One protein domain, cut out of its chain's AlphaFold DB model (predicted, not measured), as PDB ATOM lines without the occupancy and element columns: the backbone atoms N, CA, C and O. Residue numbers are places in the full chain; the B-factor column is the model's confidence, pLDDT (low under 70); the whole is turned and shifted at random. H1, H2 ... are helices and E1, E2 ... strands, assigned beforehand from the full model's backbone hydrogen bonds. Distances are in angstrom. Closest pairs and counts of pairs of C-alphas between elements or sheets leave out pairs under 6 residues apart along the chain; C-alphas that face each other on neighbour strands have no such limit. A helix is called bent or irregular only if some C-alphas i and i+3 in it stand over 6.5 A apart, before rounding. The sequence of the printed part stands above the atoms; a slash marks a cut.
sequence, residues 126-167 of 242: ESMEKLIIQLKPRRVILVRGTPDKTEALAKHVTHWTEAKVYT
ATOM      1  N   GLU A 126     134.902 113.928 107.060       90.56
ATOM      2  CA  GLU A 126     135.837 114.241 105.970       90.56
ATOM      3  C   GLU A 126     136.072 113.049 105.032       90.56
ATOM      4  O   GLU A 126     136.261 113.212 103.826       90.56
ATOM      5  N   SER A 127     136.085 111.836 105.586       94.38
ATOM      6  CA  SER A 127     136.264 110.605 104.815       94.38
ATOM      7  C   SER A 127     135.053 110.350 103.919       94.38
ATOM      8  O   SER A 127     135.216 110.003 102.749       94.38
ATOM      9  N   MET A 128     133.843 110.590 104.431       92.62
ATOM     10  CA  MET A 128     132.606 110.510 103.652       92.62
ATOM     11  C   MET A 128     132.559 111.547 102.526       92.62
ATOM     12  O   MET A 128     132.199 111.203 101.401       92.62
ATOM     13  N   GLU A 129     132.963 112.789 102.796       92.06
ATOM     14  CA  GLU A 129     133.038 113.853 101.786       92.06
ATOM     15  C   GLU A 129     133.979 113.474 100.635       92.06
ATOM     16  O   GLU A 129     133.579 113.484  99.466       92.06
ATOM     17  N   LYS A 130     135.204 113.042 100.961       93.06
ATOM     18  CA  LYS A 130     136.198 112.597  99.970       93.06
ATOM     19  C   LYS A 130     135.686 111.424  99.137       93.06
ATOM     20  O   LYS A 130     135.847 111.418  97.916       93.06
ATOM     21  N   LEU A 131     135.042 110.452  99.782       94.38
ATOM     22  CA  LEU A 131     134.508 109.270  99.112       94.38
ATOM     23  C   LEU A 131     133.403 109.636  98.115       94.38
ATOM     24  O   LEU A 131     133.410 109.137  96.992       94.38
ATOM     25  N   ILE A 132     132.491 110.540  98.484       92.69
ATOM     26  CA  ILE A 132     131.407 110.978  97.592       92.69
ATOM     27  C   ILE A 132     131.965 111.744  96.385       92.69
ATOM     28  O   ILE A 132     131.538 111.495  95.254       92.69
ATOM     29  N   ILE A 133     132.954 112.620  96.594       91.44
ATOM     30  CA  ILE A 133     133.610 113.362  95.505       91.44
ATOM     31  C   ILE A 133     134.303 112.407  94.533       91.44
ATOM     32  O   ILE A 133     134.176 112.563  93.318       91.44
ATOM     33  N   GLN A 134     135.019 111.406  95.047       93.25
ATOM     34  CA  GLN A 134     135.713 110.431  94.211       93.25
ATOM     35  C   GLN A 134     134.735 109.534  93.440       93.25
ATOM     36  O   GLN A 134     134.995 109.197  92.286       93.25
ATOM     37  N   LEU A 135     133.606 109.176  94.055       93.94
ATOM     38  CA  LEU A 135     132.579 108.335  93.444       93.94
ATOM     39  C   LEU A 135     131.851 109.042  92.285       93.94
ATOM     40  O   LEU A 135     131.398 108.369  91.360       93.94
ATOM     41  N   LYS A 136     131.726 110.378  92.325       91.00
ATOM     42  CA  LYS A 136     130.963 111.198  91.357       91.00
ATOM     43  C   LYS A 136     129.570 110.623  91.033       91.00
ATOM     44  O   LYS A 136     129.251 110.363  89.868       91.00
ATOM     45  N   PRO A 137     128.719 110.389  92.047       92.81
ATOM     46  CA  PRO A 137     127.382 109.846  91.828       92.81
ATOM     47  C   PRO A 137     126.498 110.829  91.047       92.81
ATOM     48  O   PRO A 137     126.632 112.041  91.172       92.81
ATOM     49  N   ARG A 138     125.527 110.316  90.279       90.25
ATOM     50  CA  ARG A 138     124.544 111.168  89.570       90.25
ATOM     51  C   ARG A 138     123.437 111.685  90.497       90.25
ATOM     52  O   ARG A 138     122.873 112.751  90.267       90.25
ATOM     53  N   ARG A 139     123.093 110.912  91.532       90.44
ATOM     54  CA  ARG A 139     122.051 111.221  92.522       90.44
ATOM     55  C   ARG A 139     122.534 110.773  93.899       90.44
ATOM     56  O   ARG A 139     123.082 109.679  94.010       90.44
ATOM     57  N   VAL A 140     122.314 111.592  94.922       90.94
ATOM     58  CA  VAL A 140     122.669 111.294  96.320       90.94
ATOM     59  C   VAL A 140     121.454 111.543  97.197       90.94
ATOM     60  O   VAL A 140     120.783 112.559  97.049       90.94
ATOM     61  N   ILE A 141     121.171 110.621  98.114       90.75
ATOM     62  CA  ILE A 141     120.092 110.764  99.090       90.75
ATOM     63  C   ILE A 141     120.726 110.662 100.472       90.75
ATOM     64  O   ILE A 141     121.351 109.652 100.795       90.75
ATOM     65  N   LEU A 142     120.591 111.712 101.275       90.31
ATOM     66  CA  LEU A 142     121.101 111.747 102.639       90.31
ATOM     67  C   LEU A 142     119.962 111.427 103.605       90.31
ATOM     68  O   LEU A 142     118.955 112.130 103.643       90.31
ATOM     69  N   VAL A 143     120.133 110.367 104.393       89.69
ATOM     70  CA  VAL A 143     119.136 109.875 105.354       89.69
ATOM     71  C   VAL A 143     119.749 109.716 106.743       89.69
ATOM     72  O   VAL A 143     120.956 109.540 106.879       89.69
ATOM     73  N   ARG A 144     118.902 109.727 107.783       83.88
ATOM     74  CA  ARG A 144     119.267 109.397 109.179       83.88
ATOM     75  C   ARG A 144     120.387 110.253 109.808       83.88
ATOM     76  O   ARG A 144     121.040 109.800 110.744       83.88
ATOM     77  N   GLY A 145     120.576 111.492 109.356       85.81
ATOM     78  CA  GLY A 145     121.442 112.478 110.016       85.81
ATOM     79  C   GLY A 145     120.663 113.449 110.905       85.81
ATOM     80  O   GLY A 145     119.440 113.564 110.800       85.81
ATOM     81  N   THR A 146     121.368 114.159 111.789       90.75
ATOM     82  CA  THR A 146     120.812 115.376 112.398       90.75
ATOM     83  C   THR A 146     120.640 116.437 111.308       90.75
ATOM     84  O   THR A 146     121.481 116.490 110.406       90.75
ATOM     85  N   PRO A 147     119.598 117.287 111.377       89.25
ATOM     86  CA  PRO A 147     119.280 118.235 110.304       89.25
ATOM     87  C   PRO A 147     120.486 119.108 109.936       89.25
ATOM     88  O   PRO A 147     120.856 119.181 108.767       89.25
ATOM     89  N   ASP A 148     121.190 119.627 110.944       92.81
ATOM     90  CA  ASP A 148     122.369 120.479 110.767       92.81
ATOM     91  C   ASP A 148     123.512 119.771 110.016       92.81
ATOM     92  O   ASP A 148     124.153 120.348 109.136       92.81
ATOM     93  N   LYS A 149     123.767 118.492 110.334       91.75
ATOM     94  CA  LYS A 149     124.844 117.709 109.703       91.75
ATOM     95  C   LYS A 149     124.474 117.299 108.282       91.75
ATOM     96  O   LYS A 149     125.323 117.319 107.394       91.75
ATOM     97  N   THR A 150     123.213 116.933 108.064       91.69
ATOM     98  CA  THR A 150     122.696 116.584 106.739       91.69
ATOM     99  C   THR A 150     122.757 117.782 105.795       91.69
ATOM    100  O   THR A 150     123.178 117.619 104.653       91.69
ATOM    101  N   GLU A 151     122.410 118.981 106.266       91.62
ATOM    102  CA  GLU A 151     122.498 120.206 105.471       91.62
ATOM    103  C   GLU A 151     123.952 120.574 105.136       91.62
ATOM    104  O   GLU A 151     124.252 120.932 103.996       91.62
ATOM    105  N   ALA A 152     124.873 120.440 106.097       93.19
ATOM    106  CA  ALA A 152     126.297 120.690 105.871       93.19
ATOM    107  C   ALA A 152     126.877 119.764 104.788       93.19
ATOM    108  O   ALA A 152     127.495 120.240 103.831       93.19
ATOM    109  N   LEU A 153     126.610 118.458 104.888       92.56
ATOM    110  CA  LEU A 153     127.068 117.486 103.896       92.56
ATOM    111  C   LEU A 153     126.386 117.702 102.538       92.56
ATOM    112  O   LEU A 153     127.042 117.606 101.504       92.56
ATOM    113  N   ALA A 154     125.095 118.050 102.518       92.38
ATOM    114  CA  ALA A 154     124.387 118.371 101.282       92.38
ATOM    115  C   ALA A 154     125.051 119.542 100.545       92.38
ATOM    116  O   ALA A 154     125.348 119.416  99.358       92.38
ATOM    117  N   LYS A 155     125.361 120.637 101.254       92.62
ATOM    118  CA  LYS A 155     126.067 121.802 100.692       92.62
ATOM    119  C   LYS A 155     127.419 121.405 100.110       92.62
ATOM    120  O   LYS A 155     127.721 121.776  98.975       92.62
ATOM    121  N   HIS A 156     128.197 120.612 100.847       92.88
ATOM    122  CA  HIS A 156     129.498 120.138 100.385       92.88
ATOM    123  C   HIS A 156     129.379 119.330  99.085       92.88
ATOM    124  O   HIS A 156     130.058 119.622  98.101       92.88
ATOM    125  N   VAL A 157     128.465 118.356  99.048       92.25
ATOM    126  CA  VAL A 157     128.244 117.510  97.869       92.25
ATOM    127  C   VAL A 157     127.787 118.351  96.674       92.25
ATOM    128  O   VAL A 157     128.342 118.194  95.592       92.25
ATOM    129  N   THR A 158     126.857 119.294  96.857       90.69
ATOM    130  CA  THR A 158     126.403 120.173  95.761       90.69
ATOM    131  C   THR A 158     127.481 121.120  95.236       90.69
ATOM    132  O   THR A 158     127.412 121.538  94.087       90.69
ATOM    133  N   HIS A 159     128.466 121.483  96.062       92.12
ATOM    134  CA  HIS A 159     129.530 122.401  95.660       92.12
ATOM    135  C   HIS A 159     130.598 121.708  94.808       92.12
ATOM    136  O   HIS A 159     131.077 122.276  93.829       92.12
ATOM    137  N   TRP A 160     130.967 120.479  95.173       89.69
ATOM    138  CA  TRP A 160     132.068 119.743  94.542       89.69
ATOM    139  C   TRP A 160     131.617 118.718  93.496       89.69
ATOM    140  O   TRP A 160     132.444 118.219  92.732       89.69
ATOM    141  N   THR A 161     130.326 118.385  93.449       87.75
ATOM    142  CA  THR A 161     129.761 117.446  92.473       87.75
ATOM    143  C   THR A 161     128.490 117.995  91.834       87.75
ATOM    144  O   THR A 161     127.697 118.673  92.475       87.75
ATOM    145  N   GLU A 162     128.246 117.626  90.577       89.50
ATOM    146  CA  GLU A 162     127.011 117.950  89.840       89.50
ATOM    147  C   GLU A 162     125.846 116.997  90.195       89.50
ATOM    148  O   GLU A 162     124.896 116.820  89.430       89.50
ATOM    149  N   ALA A 163     125.931 116.315  91.341       88.38
ATOM    150  CA  ALA A 163     124.958 115.321  91.760       88.38
ATOM    151  C   ALA A 163     123.650 115.979  92.218       88.38
ATOM    152  O   ALA A 163     123.652 116.974  92.944       88.38
ATOM    153  N   LYS A 164     122.506 115.370  91.886       90.69
ATOM    154  CA  LYS A 164     121.214 115.792  92.447       90.69
ATOM    155  C   LYS A 164     121.079 115.254  93.876       90.69
ATOM    156  O   LYS A 164     120.942 114.040  94.058       90.69
ATOM    157  N   VAL A 165     121.157 116.143  94.869       91.38
ATOM    158  CA  VAL A 165     121.107 115.802  96.302       91.38
ATOM    159  C   VAL A 165     119.678 115.901  96.835       91.38
ATOM    160  O   VAL A 165     118.990 116.890  96.596       91.38
ATOM    161  N   TYR A 166     119.250 114.886  97.582       89.44
ATOM    162  CA  TYR A 166     117.945 114.820  98.235       89.44
ATOM    163  C   TYR A 166     118.101 114.595  99.741       89.44
ATOM    164  O   TYR A 166     118.869 113.732 100.171       89.44
ATOM    165  N   THR A 167     117.342 115.341 100.540       88.94
ATOM    166  CA  THR A 167     117.327 115.256 102.009       88.94
ATOM    167  C   THR A 167     115.888 115.046 102.496       88.94
ATOM    168  O   THR A 167     115.255 116.000 102.959       88.94
TER     169      THR A 167
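AT A GLANCE: This is residues 126 to 167 of the 242 residues of the protein "Cleavage and polyadenylation specificity factor subunit 2" of Cimex lectularius (UniProt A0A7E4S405). A long helix, H2, packs along a small ribbon of two parallel strands, E1 and E2, chiefly over E2, and a shorter helix, H1, meets H2 near the last residues of both to make a V. The printed part has 42 residues with two named helices and two named strands, in the order H1, E1, H2, E2 along the chain. The sheet has the order E1, E2 and is parallel, and the class is mostly helix. The whole is compact, with a radius of gyration of the C-alphas of 9.3 A, and its rounded outline spans 24 by 20 by 16 A.

HOW THE PARTS SIT: H1, residues 126 to 135, and H2, residues 147 to 160, touch, with the C-alphas of Ile 133 and Trp 160 closest at 6.6 A. They run the same way at a steep tilt of 42 degrees, 12.0 A centre to centre. E1, residues 139 to 141, and E2, residues 164 to 166, are parallel neighbours, with 14 degrees between their directions. C-alphas 139 and 164 face each other at 4.6 A. Across this pair N 140 and O 164 are within hydrogen-bond range at 2.9 A, and so are N 166 and O 140 at 2.8 A. E1, H2 and E2 form a strand-helix-strand unit, two parallel neighbour strands with a helix between them along the chain, and its crossover is right-handed. H2 and E2 have 5 pairs of C-alphas within 8 A, the closest being those of Ala 154 and Val 165 at 6.5 A. E1 and H2 are near each other, with 5 pairs of C-alphas within 10 A. H1 and E2 are apart. In H1 and H2 every O i to N i+4 pair is within hydrogen-bond range.

IN THESE COORDINATES: H1 begins at C-alpha 126 at (135.837, 114.241, 105.970) and runs from Glu 126 to Leu 135, 14.2 A from first to last C-alpha. E1 runs from Arg 139 to Ile 141, 6.9 A long. H2, 14 residues from Pro 147 to Trp 160, measures 20.4 A and begins at C-alpha 147 at (119.280, 118.235, 110.304). E2 runs from Lys 164 to Tyr 166, 6.7 A long, and ends at C-alpha 166 at (117.945, 114.820, 98.235). Neither helix is bent.

THE WHOLE: The C-alphas of Gln 134 and Pro 147 are the two farthest apart, at 24.3 A. The first and last printed C-alphas, those of Glu 126 and Thr 167, are 19.0 A apart. The printed part has no cut. The links H1 to E1, E1 to H2 and H2 to E2 are tight, with 3, 5 and 3 residues between the elements. The mean pLDDT of the printed part is 91.1, and no printed residue is under 70.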